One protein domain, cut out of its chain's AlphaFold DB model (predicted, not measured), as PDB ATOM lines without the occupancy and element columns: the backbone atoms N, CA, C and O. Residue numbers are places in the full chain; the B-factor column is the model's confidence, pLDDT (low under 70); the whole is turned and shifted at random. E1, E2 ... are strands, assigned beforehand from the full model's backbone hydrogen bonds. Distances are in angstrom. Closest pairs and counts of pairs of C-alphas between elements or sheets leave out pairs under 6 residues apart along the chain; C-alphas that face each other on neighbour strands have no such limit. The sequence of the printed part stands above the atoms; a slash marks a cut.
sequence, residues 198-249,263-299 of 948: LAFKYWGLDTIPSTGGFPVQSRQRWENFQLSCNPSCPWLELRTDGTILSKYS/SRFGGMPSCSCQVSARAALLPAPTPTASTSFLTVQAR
ATOM      1  N   LEU A 198     138.486 134.965  84.872       88.06
ATOM      2  CA  LEU A 198     138.537 134.615  83.454       88.06
ATOM      3  C   LEU A 198     137.479 135.436  82.712       88.06
ATOM      4  O   LEU A 198     136.273 135.230  82.884       88.06
ATOM      5  N   ALA A 199     137.929 136.404  81.920       81.00
ATOM      6  CA  ALA A 199     137.047 137.272  81.155       81.00
ATOM      7  C   ALA A 199     136.850 136.718  79.737       81.00
ATOM      8  O   ALA A 199     137.818 136.486  79.016       81.00
ATOM      9  N   PHE A 200     135.596 136.525  79.338       80.12
ATOM     10  CA  PHE A 200     135.216 136.062  78.004       80.12
ATOM     11  C   PHE A 200     134.490 137.186  77.263       80.12
ATOM     12  O   PHE A 200     133.704 137.913  77.869       80.12
ATOM     13  N   LYS A 201     134.730 137.317  75.955       69.88
ATOM     14  CA  LYS A 201     134.051 138.285  75.080       69.88
ATOM     15  C   LYS A 201     132.528 138.083  75.141       69.88
ATOM     16  O   LYS A 201     132.051 136.957  75.015       69.88
ATOM     17  N   TYR A 202     131.762 139.155  75.352       67.50
ATOM     18  CA  TYR A 202     130.306 139.125  75.185       67.50
ATOM     19  C   TYR A 202     129.946 139.024  73.697       67.50
ATOM     20  O   TYR A 202     130.543 139.696  72.855       67.50
ATOM     21  N   TRP A 203     128.977 138.168  73.373       59.12
ATOM     22  CA  TRP A 203     128.596 137.843  71.998       59.12
ATOM     23  C   TRP A 203     127.305 138.579  71.645       59.12
ATOM     24  O   TRP A 203     126.331 138.506  72.390       59.12
ATOM     25  N   GLY A 204     127.304 139.295  70.519       53.44
ATOM     26  CA  GLY A 204     126.160 140.113  70.097       53.44
ATOM     27  C   GLY A 204     126.457 141.152  69.011       53.44
ATOM     28  O   GLY A 204     125.516 141.697  68.450       53.44
ATOM     29  N   LEU A 205     127.733 141.423  68.700       47.94
ATOM     30  CA  LEU A 205     128.129 142.387  67.657       47.94
ATOM     31  C   LEU A 205     129.058 141.818  66.570       47.94
ATOM     32  O   LEU A 205     129.039 142.326  65.455       47.94
ATOM     33  N   ASP A 206     129.820 140.755  66.856       47.00
ATOM     34  CA  ASP A 206     130.689 140.089  65.876       47.00
ATOM     35  C   ASP A 206     130.194 138.662  65.600       47.00
ATOM     36  O   ASP A 206     129.824 137.934  66.522       47.00
ATOM     37  N   THR A 207     130.222 138.244  64.332       52.00
ATOM     38  CA  THR A 207     129.746 136.924  63.865       52.00
ATOM     39  C   THR A 207     130.811 135.822  63.903       52.00
ATOM     40  O   THR A 207     130.518 134.671  63.573       52.00
ATOM     41  N   ILE A 208     132.049 136.151  64.281       56.62
ATOM     42  CA  ILE A 208     133.197 135.237  64.236       56.62
ATOM     43  C   ILE A 208     133.392 134.575  65.606       56.62
ATOM     44  O   ILE A 208     133.485 135.278  66.617       56.62
ATOM     45  N   PRO A 209     133.487 133.232  65.683       57.00
ATOM     46  CA  PRO A 209     133.712 132.561  66.947       57.00
ATOM     47  C   PRO A 209     135.136 132.750  67.469       57.00
ATOM     48  O   PRO A 209     136.084 132.175  66.935       57.00
ATOM     49  N   SER A 210     135.276 133.493  68.572       54.66
ATOM     50  CA  SER A 210     136.553 133.634  69.271       54.66
ATOM     51  C   SER A 210     136.988 132.280  69.840       54.66
ATOM     52  O   SER A 210     136.399 131.776  70.797       54.66
ATOM     53  N   THR A 211     138.034 131.693  69.263       57.34
ATOM     54  CA  THR A 211     138.577 130.375  69.644       57.34
ATOM     55  C   THR A 211     139.470 130.406  70.890       57.34
ATOM     56  O   THR A 211     139.955 129.359  71.321       57.34
ATOM     57  N   GLY A 212     139.671 131.586  71.488       66.88
ATOM     58  CA  GLY A 212     140.414 131.770  72.733       66.88
ATOM     59  C   GLY A 212     139.713 131.104  73.914       66.88
ATOM     60  O   GLY A 212     138.673 131.567  74.383       66.88
ATOM     61  N   GLY A 213     140.294 130.009  74.398       79.75
ATOM     62  CA  GLY A 213     139.935 129.418  75.682       79.75
ATOM     63  C   GLY A 213     140.825 129.909  76.818       79.75
ATOM     64  O   GLY A 213     141.592 130.856  76.667       79.75
ATOM     65  N   PHE A 214     140.818 129.159  77.915       85.56
ATOM     66  CA  PHE A 214     141.856 129.199  78.946       85.56
ATOM     67  C   PHE A 214     142.371 127.771  79.183       85.56
ATOM     68  O   PHE A 214     141.554 126.883  79.457       85.56
ATOM     69  N   PRO A 215     143.687 127.502  79.068       90.19
ATOM     70  CA  PRO A 215     144.237 126.161  79.205       90.19
ATOM     71  C   PRO A 215     144.493 125.855  80.676       90.19
ATOM     72  O   PRO A 215     144.860 126.736  81.455       90.19
ATOM     73  N   VAL A 216     144.399 124.585  81.057       93.12
ATOM     74  CA  VAL A 216     144.799 124.172  82.402       93.12
ATOM     75  C   VAL A 216     146.325 124.264  82.572       93.12
ATOM     76  O   VAL A 216     147.087 123.506  81.972       93.12
ATOM     77  N   GLN A 217     146.799 125.176  83.423       92.75
ATOM     78  CA  GLN A 217     148.220 125.280  83.769       92.75
ATOM     79  C   GLN A 217     148.544 124.333  84.927       92.75
ATOM     80  O   GLN A 217     147.960 124.445  86.004       92.75
ATOM     81  N   SER A 218     149.449 123.372  84.725       92.25
ATOM     82  CA  SER A 218     149.795 122.389  85.760       92.25
ATOM     83  C   SER A 218     151.122 121.670  85.499       92.25
ATOM     84  O   SER A 218     151.601 121.598  84.370       92.25
ATOM     85  N   ARG A 219     151.709 121.096  86.559       91.88
ATOM     86  CA  ARG A 219     152.923 120.258  86.482       91.88
ATOM     87  C   ARG A 219     152.628 118.753  86.340       91.88
ATOM     88  O   ARG A 219     153.524 117.977  86.016       91.88
ATOM     89  N   GLN A 220     151.396 118.329  86.614       91.12
ATOM     90  CA  GLN A 220     150.939 116.934  86.563       91.12
ATOM     91  C   GLN A 220     149.842 116.786  85.507       91.12
ATOM     92  O   GLN A 220     149.139 117.748  85.226       91.12
ATOM     93  N   ARG A 221     149.665 115.589  84.935       92.75
ATOM     94  CA  ARG A 221     148.531 115.330  84.034       92.75
ATOM     95  C   ARG A 221     147.258 115.077  84.838       92.75
ATOM     96  O   ARG A 221     147.222 114.182  85.685       92.75
ATOM     97  N   TRP A 222     146.232 115.853  84.518       94.00
ATOM     98  CA  TRP A 222     144.893 115.777  85.087       94.00
ATOM     99  C   TRP A 222     143.910 115.259  84.033       94.00
ATOM    100  O   TRP A 222     144.107 115.462  82.838       94.00
ATOM    101  N   GLU A 223     142.870 114.571  84.487       95.12
ATOM    102  CA  GLU A 223     141.808 113.989  83.667       95.12
ATOM    103  C   GLU A 223     140.467 114.041  84.416       95.12
ATOM    104  O   GLU A 223     140.414 114.405  85.594       95.12
ATOM    105  N   ASN A 224     139.377 113.625  83.758       94.62
ATOM    106  CA  ASN A 224     138.030 113.602  84.345       94.62
ATOM    107  C   ASN A 224     137.605 114.973  84.907       94.62
ATOM    108  O   ASN A 224     137.082 115.075  86.016       94.62
ATOM    109  N   PHE A 225     137.876 116.019  84.125       96.44
ATOM    110  CA  PHE A 225     137.546 117.408  84.416       96.44
ATOM    111  C   PHE A 225     136.028 117.630  84.547       96.44
ATOM    112  O   PHE A 225     135.251 117.161  83.717       96.44
ATOM    113  N   GLN A 226     135.605 118.364  85.579       96.88
ATOM    114  CA  GLN A 226     134.206 118.717  85.850       96.88
ATOM    115  C   GLN A 226     134.089 120.208  86.184       96.88
ATOM    116  O   GLN A 226     134.839 120.698  87.025       96.88
ATOM    117  N   LEU A 227     133.140 120.910  85.554       96.50
ATOM    118  CA  LEU A 227     132.826 122.321  85.810       96.50
ATOM    119  C   LEU A 227     131.568 122.426  86.676       96.50
ATOM    120  O   LEU A 227     130.550 121.812  86.365       96.50
ATOM    121  N   SER A 228     131.617 123.249  87.719       96.50
ATOM    122  CA  SER A 228     130.451 123.659  88.504       96.50
ATOM    123  C   SER A 228     130.485 125.173  88.680       96.50
ATOM    124  O   SER A 228     131.523 125.706  89.059       96.50
ATOM    125  N   CYS A 229     129.385 125.874  88.402       95.81
ATOM    126  CA  CYS A 229     129.313 127.335  88.500       95.81
ATOM    127  C   CYS A 229     128.045 127.785  89.233       95.81
ATOM    128  O   CYS A 229     126.982 127.189  89.060       95.81
ATOM    129  N   ASN A 230     128.162 128.853  90.026       91.19
ATOM    130  CA  ASN A 230     127.055 129.489  90.735       91.19
ATOM    131  C   ASN A 230     127.050 131.022  90.498       91.19
ATOM    132  O   ASN A 230     128.027 131.683  90.878       91.19
ATOM    133  N   PRO A 231     125.993 131.603  89.889       91.56
ATOM    134  CA  PRO A 231     124.900 130.914  89.186       91.56
ATOM    135  C   PRO A 231     125.413 130.062  88.009       91.56
ATOM    136  O   PRO A 231     126.585 130.125  87.642       91.56
ATOM    137  N   SER A 232     124.555 129.240  87.406       88.75
ATOM    138  CA  SER A 232     124.940 128.437  86.240       88.75
ATOM    139  C   SER A 232     125.304 129.324  85.045       88.75
ATOM    140  O   SER A 232     124.491 130.151  84.634       88.75
ATOM    141  N   CYS A 233     126.471 129.102  84.437       89.88
ATOM    142  CA  CYS A 233     126.892 129.758  83.196       89.88
ATOM    143  C   CYS A 233     126.782 128.789  82.002       89.88
ATOM    144  O   CYS A 233     127.755 128.102  81.691       89.88
ATOM    145  N   PRO A 234     125.623 128.706  81.315       87.81
ATOM    146  CA  PRO A 234     125.421 127.788  80.182       87.81
ATOM    147  C   PRO A 234     126.257 128.147  78.939       87.81
ATOM    148  O   PRO A 234     126.376 127.343  78.018       87.81
ATOM    149  N   TRP A 235     126.839 129.350  78.920       86.25
ATOM    150  CA  TRP A 235     127.751 129.853  77.894       86.25
ATOM    151  C   TRP A 235     129.215 129.420  78.104       86.25
ATOM    152  O   TRP A 235     130.081 129.855  77.346       86.25
ATOM    153  N   LEU A 236     129.514 128.575  79.098       91.81
ATOM    154  CA  LEU A 236     130.833 127.964  79.298       91.81
ATOM    155  C   LEU A 236     130.835 126.484  78.906       91.81
ATOM    156  O   LEU A 236     129.896 125.744  79.195       91.81
ATOM    157  N   GLU A 237     131.935 126.038  78.309       92.75
ATOM    158  CA  GLU A 237     132.199 124.638  77.985       92.75
ATOM    159  C   GLU A 237     133.576 124.228  78.514       92.75
ATOM    160  O   GLU A 237     134.576 124.888  78.241       92.75
ATOM    161  N   LEU A 238     133.636 123.133  79.274       95.06
ATOM    162  CA  LEU A 238     134.887 122.539  79.742       95.06
ATOM    163  C   LEU A 238     135.213 121.320  78.879       95.06
ATOM    164  O   LEU A 238     134.462 120.343  78.857       95.06
ATOM    165  N   ARG A 239     136.336 121.381  78.165       94.94
ATOM    166  CA  ARG A 239     136.822 120.295  77.313       94.94
ATOM    167  C   ARG A 239     137.473 119.178  78.134       94.94
ATOM    168  O   ARG A 239     137.873 119.357  79.283       94.94
ATOM    169  N   THR A 240     137.641 118.016  77.506       93.56
ATOM    170  CA  THR A 240     138.274 116.824  78.101       93.56
ATOM    171  C   THR A 240     139.757 117.000  78.447       93.56
ATOM    172  O   THR A 240     140.253 116.290  79.318       93.56
ATOM    173  N   ASP A 241     140.452 117.939  77.801       93.50
ATOM    174  CA  ASP A 241     141.832 118.344  78.109       93.50
ATOM    175  C   ASP A 241     141.922 119.351  79.273       93.50
ATOM    176  O   ASP A 241     143.018 119.750  79.662       93.50
ATOM    177  N   GLY A 242     140.778 119.758  79.831       93.62
ATOM    178  CA  GLY A 242     140.666 120.750  80.892       93.62
ATOM    179  C   GLY A 242     140.545 122.190  80.402       93.62
ATOM    180  O   GLY A 242     140.340 123.063  81.240       93.62
ATOM    181  N   THR A 243     140.633 122.461  79.095       94.00
ATOM    182  CA  THR A 243     140.494 123.812  78.529       94.00
ATOM    183  C   THR A 243     139.064 124.329  78.700       94.00
ATOM    184  O   THR A 243     138.108 123.649  78.322       94.00
ATOM    185  N   ILE A 244     138.905 125.547  79.224       92.88
ATOM    186  CA  ILE A 244     137.604 126.232  79.289       92.88
ATOM    187  C   ILE A 244     137.424 127.072  78.025       92.88
ATOM    188  O   ILE A 244     138.312 127.840  77.665       92.88
ATOM    189  N   LEU A 245     136.269 126.957  77.374       90.00
ATOM    190  CA  LEU A 245     135.842 127.760  76.231       90.00
ATOM    191  C   LEU A 245     134.557 128.527  76.563       90.00
ATOM    192  O   LEU A 245     133.740 128.067  77.364       90.00
ATOM    193  N   SER A 246     134.333 129.653  75.881       86.75
ATOM    194  CA  SER A 246     132.981 130.199  75.749       86.75
ATOM    195  C   SER A 246     132.251 129.442  74.641       86.75
ATOM    196  O   SER A 246     132.719 129.368  73.504       86.75
ATOM    197  N   LYS A 247     131.105 128.859  74.975       83.75
ATOM    198  CA  LYS A 247     130.242 128.165  74.032       83.75
ATOM    199  C   LYS A 247     129.405 129.176  73.259       83.75
ATOM    200  O   LYS A 247     128.454 129.736  73.808       83.75
ATOM    201  N   TYR A 248     129.694 129.332  71.967       66.19
ATOM    202  CA  TYR A 248     128.740 129.952  71.053       66.19
ATOM    203  C   TYR A 248     127.514 129.048  70.942       66.19
ATOM    204  O   TYR A 248     127.505 128.036  70.238       66.19
ATOM    205  N   SER A 249     126.479 129.393  71.695       53.94
ATOM    206  CA  SER A 249     125.158 128.829  71.497       53.94
ATOM    207  C   SER A 249     124.480 129.676  70.432       53.94
ATOM    208  O   SER A 249     124.202 130.849  70.655       53.94
ATOM    209  N   SER A 263     125.483 142.078  89.434       42.53
ATOM    210  CA  SER A 263     126.849 141.608  89.704       42.53
ATOM    211  C   SER A 263     127.762 142.781  90.115       42.53
ATOM    212  O   SER A 263     127.501 143.936  89.774       42.53
ATOM    213  N   ARG A 264     128.898 142.501  90.781       46.62
ATOM    214  CA  ARG A 264     129.940 143.510  91.109       46.62
ATOM    215  C   ARG A 264     130.595 144.173  89.878       46.62
ATOM    216  O   ARG A 264     131.485 144.998  90.041       46.62
ATOM    217  N   PHE A 265     130.167 143.803  88.673       49.16
ATOM    218  CA  PHE A 265     130.721 144.202  87.385       49.16
ATOM    219  C   PHE A 265     129.644 144.884  86.524       49.16
ATOM    220  O   PHE A 265     129.441 144.521  85.370       49.16
ATOM    221  N   GLY A 266     128.889 145.822  87.105       52.53
ATOM    222  CA  GLY A 266     127.976 146.697  86.353       52.53
ATOM    223  C   GLY A 266     126.816 145.996  85.633       52.53
ATOM    224  O   GLY A 266     126.339 146.507  84.629       52.53
ATOM    225  N   GLY A 267     126.370 144.826  86.107       57.41
ATOM    226  CA  GLY A 267     125.294 144.056  85.463       57.41
ATOM    227  C   GLY A 267     125.755 143.083  84.370       57.41
ATOM    228  O   GLY A 267     124.920 142.443  83.735       57.41
ATOM    229  N   MET A 268     127.066 142.911  84.165       65.81
ATOM    230  CA  MET A 268     127.584 141.886  83.252       65.81
ATOM    231  C   MET A 268     127.295 140.463  83.778       65.81
ATOM    232  O   MET A 268     127.453 140.228  84.988       65.81
ATOM    233  N   PRO A 269     126.915 139.498  82.909       74.06
ATOM    234  CA  PRO A 269     126.734 138.104  83.302       74.06
ATOM    235  C   PRO A 269     128.030 137.529  83.874       74.06
ATOM    236  O   PRO A 269     129.087 137.560  83.245       74.06
ATOM    237  N   SER A 270     127.960 136.994  85.089       85.50
ATOM    238  CA  SER A 270     129.126 136.453  85.786       85.50
ATOM    239  C   SER A 270     128.726 135.319  86.716       85.50
ATOM    240  O   SER A 270     127.607 135.306  87.232       85.50
ATOM    241  N   CYS A 271     129.645 134.394  86.962       89.06
ATOM    242  CA  CYS A 271     129.456 133.311  87.919       89.06
ATOM    243  C   CYS A 271     130.774 132.916  88.577       89.06
ATOM    244  O   CYS A 271     131.851 133.041  87.993       89.06
ATOM    245  N   SER A 272     130.681 132.432  89.814       93.25
ATOM    246  CA  SER A 272     131.802 131.800  90.503       93.25
ATOM    247  C   SER A 272     131.854 130.337  90.084       93.25
ATOM    248  O   SER A 272     130.898 129.599  90.325       93.25
ATOM    249  N   CYS A 273     132.941 129.931  89.438       95.94
ATOM    250  CA  CYS A 273     133.139 128.586  88.922       95.94
ATOM    251  C   CYS A 273     134.238 127.848  89.693       95.94
ATOM    252  O   CYS A 273     135.241 128.419  90.119       95.94
ATOM    253  N   GLN A 274     134.059 126.540  89.825       97.06
ATOM    254  CA  GLN A 274     135.037 125.595  90.333       97.06
ATOM    255  C   GLN A 274     135.220 124.494  89.290       97.06
ATOM    256  O   GLN A 274     134.244 123.896  88.830       97.06
ATOM    257  N   VAL A 275     136.472 124.207  88.940       97.12
ATOM    258  CA  VAL A 275     136.830 123.025  88.150       97.12
ATOM    259  C   VAL A 275     137.492 122.009  89.059       97.12
ATOM    260  O   VAL A 275     138.414 122.358  89.796       97.12
ATOM    261  N   SER A 276     137.047 120.755  88.998       96.75
ATOM    262  CA  SER A 276     137.683 119.622  89.674       96.75
ATOM    263  C   SER A 276     138.193 118.586  88.670       96.75
ATOM    264  O   SER A 276     137.642 118.445  87.581       96.75
ATOM    265  N   ALA A 277     139.276 117.887  89.015       96.56
ATOM    266  CA  ALA A 277     139.905 116.867  88.174       96.56
ATOM    267  C   ALA A 277     140.606 115.785  89.016       96.56
ATOM    268  O   ALA A 277     140.865 115.972  90.211       96.56
ATOM    269  N   ARG A 278     140.943 114.653  88.389       93.88
ATOM    270  CA  ARG A 278     141.689 113.529  88.985       93.88
ATOM    271  C   ARG A 278     143.087 113.419  88.376       93.88
ATOM    272  O   ARG A 278     143.265 113.699  87.196       93.88
ATOM    273  N   ALA A 279     144.074 113.010  89.170       92.44
ATOM    274  CA  ALA A 279     145.433 112.776  88.674       92.44
ATOM    275  C   ALA A 279     145.507 111.471  87.856       92.44
ATOM    276  O   ALA A 279     145.186 110.402  88.373       92.44
ATOM    277  N   ALA A 280     145.983 111.545  86.611       87.69
ATOM    278  CA  ALA A 280     145.827 110.484  85.602       87.69
ATOM    279  C   ALA A 280     146.711 109.224  85.776       87.69
ATOM    280  O   ALA A 280     146.702 108.346  84.918       87.69
ATOM    281  N   LEU A 281     147.559 109.150  86.812       79.56
ATOM    282  CA  LEU A 281     148.673 108.180  86.881       79.56
ATOM    283  C   LEU A 281     148.968 107.607  88.284       79.56
ATOM    284  O   LEU A 281     150.050 107.063  88.502       79.56
ATOM    285  N   LEU A 282     148.049 107.721  89.248       74.25
ATOM    286  CA  LEU A 282     148.254 107.199  90.609       74.25
ATOM    287  C   LEU A 282     147.314 106.016  90.910       74.25
ATOM    288  O   LEU A 282     146.115 106.129  90.652       74.25
ATOM    289  N   PRO A 283     147.810 104.891  91.468       80.12
ATOM    290  CA  PRO A 283     146.942 103.813  91.936       80.12
ATOM    291  C   PRO A 283     146.029 104.311  93.065       80.12
ATOM    292  O   PRO A 283     146.393 105.208  93.825       80.12
ATOM    293  N   ALA A 284     144.823 103.744  93.156       75.94
ATOM    294  CA  ALA A 284     143.770 104.252  94.034       75.94
ATOM    295  C   ALA A 284     144.181 104.279  95.528       75.94
ATOM    296  O   ALA A 284     144.817 103.330  95.992       75.94
ATOM    297  N   PRO A 285     143.765 105.302  96.308       77.00
ATOM    298  CA  PRO A 285     142.869 106.401  95.931       77.00
ATOM    299  C   PRO A 285     143.571 107.524  95.142       77.00
ATOM    300  O   PRO A 285     144.523 108.139  95.615       77.00
ATOM    301  N   THR A 286     143.054 107.843  93.949       79.50
ATOM    302  CA  THR A 286     143.538 108.972  93.136       79.50
ATOM    303  C   THR A 286     143.203 110.301  93.816       79.50
ATOM    304  O   THR A 286     142.018 110.532  94.085       79.50
ATOM    305  N   PRO A 287     144.166 111.212  94.039       89.12
ATOM    306  CA  PRO A 287     143.862 112.529  94.578       89.12
ATOM    307  C   PRO A 287     143.005 113.330  93.588       89.12
ATOM    308  O   PRO A 287     143.345 113.477  92.411       89.12
ATOM    309  N   THR A 288     141.889 113.861  94.083       91.75
ATOM    310  CA  THR A 288     141.091 114.889  93.409       91.75
ATOM    311  C   THR A 288     141.647 116.262  93.748       91.75
ATOM    312  O   THR A 288     141.879 116.557  94.921       91.75
ATOM    313  N   ALA A 289     141.804 117.120  92.749       94.12
ATOM    314  CA  ALA A 289     142.139 118.525  92.938       94.12
ATOM    315  C   ALA A 289     141.022 119.413  92.393       94.12
ATOM    316  O   ALA A 289     140.289 119.003  91.494       94.12
ATOM    317  N   SER A 290     140.920 120.636  92.905       95.31
ATOM    318  CA  SER A 290     140.051 121.657  92.330       95.31
ATOM    319  C   SER A 290     140.699 123.030  92.349       95.31
ATOM    320  O   SER A 290     141.466 123.332  93.263       95.31
ATOM    321  N   THR A 291     140.318 123.870  91.395       95.94
ATOM    322  CA  THR A 291     140.625 125.301  91.375       95.94
ATOM    323  C   THR A 291     139.335 126.093  91.204       95.94
ATOM    324  O   THR A 291     138.395 125.599  90.579       95.94
ATOM    325  N   SER A 292     139.291 127.307  91.745       95.19
ATOM    326  CA  SER A 292     138.128 128.195  91.645       95.19
ATOM    327  C   SER A 292     138.525 129.527  91.025       95.19
ATOM    328  O   SER A 292     139.623 130.022  91.270       95.19
ATOM    329  N   PHE A 293     137.627 130.094  90.232       93.75
ATOM    330  CA  PHE A 293     137.798 131.359  89.526       93.75
ATOM    331  C   PHE A 293     136.426 132.001  89.316       93.75
ATOM    332  O   PHE A 293     135.402 131.323  89.235       93.75
ATOM    333  N   LEU A 294     136.395 133.322  89.210       91.19
ATOM    334  CA  LEU A 294     135.233 134.026  88.692       91.19
ATOM    335  C   LEU A 294     135.301 134.005  87.163       91.19
ATOM    336  O   LEU A 294     136.362 134.255  86.598       91.19
ATOM    337  N   THR A 295     134.186 133.771  86.480       87.88
ATOM    338  CA  THR A 295     134.077 134.093  85.052       87.88
ATOM    339  C   THR A 295     133.165 135.284  84.850       87.88
ATOM    340  O   THR A 295     132.113 135.369  85.487       87.88
ATOM    341  N   VAL A 296     133.532 136.163  83.923       84.56
ATOM    342  CA  VAL A 296     132.713 137.306  83.514       84.56
ATOM    343  C   VAL A 296     132.554 137.254  82.000       84.56
ATOM    344  O   VAL A 296     133.552 137.220  81.280       84.56
ATOM    345  N   GLN A 297     131.312 137.245  81.521       77.44
ATOM    346  CA  GLN A 297     131.005 137.498  80.120       77.44
ATOM    347  C   GLN A 297     131.021 139.015  79.929       77.44
ATOM    348  O   GLN A 297     130.045 139.718  80.190       77.44
ATOM    349  N   ALA A 298     132.195 139.522  79.591       64.62
ATOM    350  CA  ALA A 298     132.515 140.925  79.691       64.62
ATOM    351  C   ALA A 298     132.103 141.678  78.419       64.62
ATOM    352  O   ALA A 298     132.515 141.328  77.306       64.62
ATOM    353  N   ARG A 299     131.298 142.731  78.592       60.19
ATOM    354  CA  ARG A 299     131.081 143.753  77.566       60.19
ATOM    355  C   ARG A 299     132.399 144.481  77.360       60.19
ATOM    356  O   ARG A 299     132.978 145.006  78.303       60.19
TER     357      ARG A 299
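Overview. This is residues 198 to 249 and 263 to 299 of the 948 residues of the protein "Hypothetical protein" of Symbiodinium necroappetens (UniProt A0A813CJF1). A long, strongly twisted sheet of four strands, built on the hairpin of E5 and E6, curls into a half-open trough, and the small hairpin of E3 and E4 lies over its open side, between the edge strands E2 and E1. The tip of the long hairpin makes one end of the longest axis, and the long link from E1 to E2 swings out to the other end. The printed part has 89 residues, with six named strands, E1 to E6 along the chain, and no named helix; the class is all strand, though under half of the residues, 40, are in named elements. The large sheet is mixed, in the order E1, E6, E5, E2. The whole is only just loose, close to compact, with a radius of gyration of the C-alphas of 14.6 A and spans of 49 by 28 by 20 A.

Along the chain. Find C-alpha 288 at (141.091, 114.889, 93.409); from there E6 runs 30.7 A to residue 298. E5, residues 270 to 279, is 28.9 A long, and E2, residues 222 to 230, is 23.2 A and bends by 53 degrees at residue 225. E1 is residues 198 to 201, beginning at (138.537, 134.615, 83.454). E3 is residues 236 to 238 and E4 residues 244 to 246.

Arrangement. Look first at E6 and E5, antiparallel at 153 degrees, with N 293 and O 273 2.9 A apart. E2 is antiparallel to E5, with N 274 and O 228 at 2.8 A. E1 is parallel to E6 at 37 degrees, with N 198 and O 294 at 2.8 A. In the hairpin of E3 and E4, N 245 and O 237 are 2.8 A apart. The closest C-alphas of E2 and E3 are those of Leu 227 and Leu 238, 6.4 A; E3 and E5 are apart.

Size, cuts and confidence. The farthest C-alphas, of Leu 205 and Pro 283, are 49.3 A apart. Residues 250 to 262 are cut out, a gap of 22.3 A between C-alphas 249 and 263. The link from E1 to E2, 20 residues, is long. Confidence is under 70 at residues 201 to 212, 248 to 249, 263 to 268 and 298 to 299.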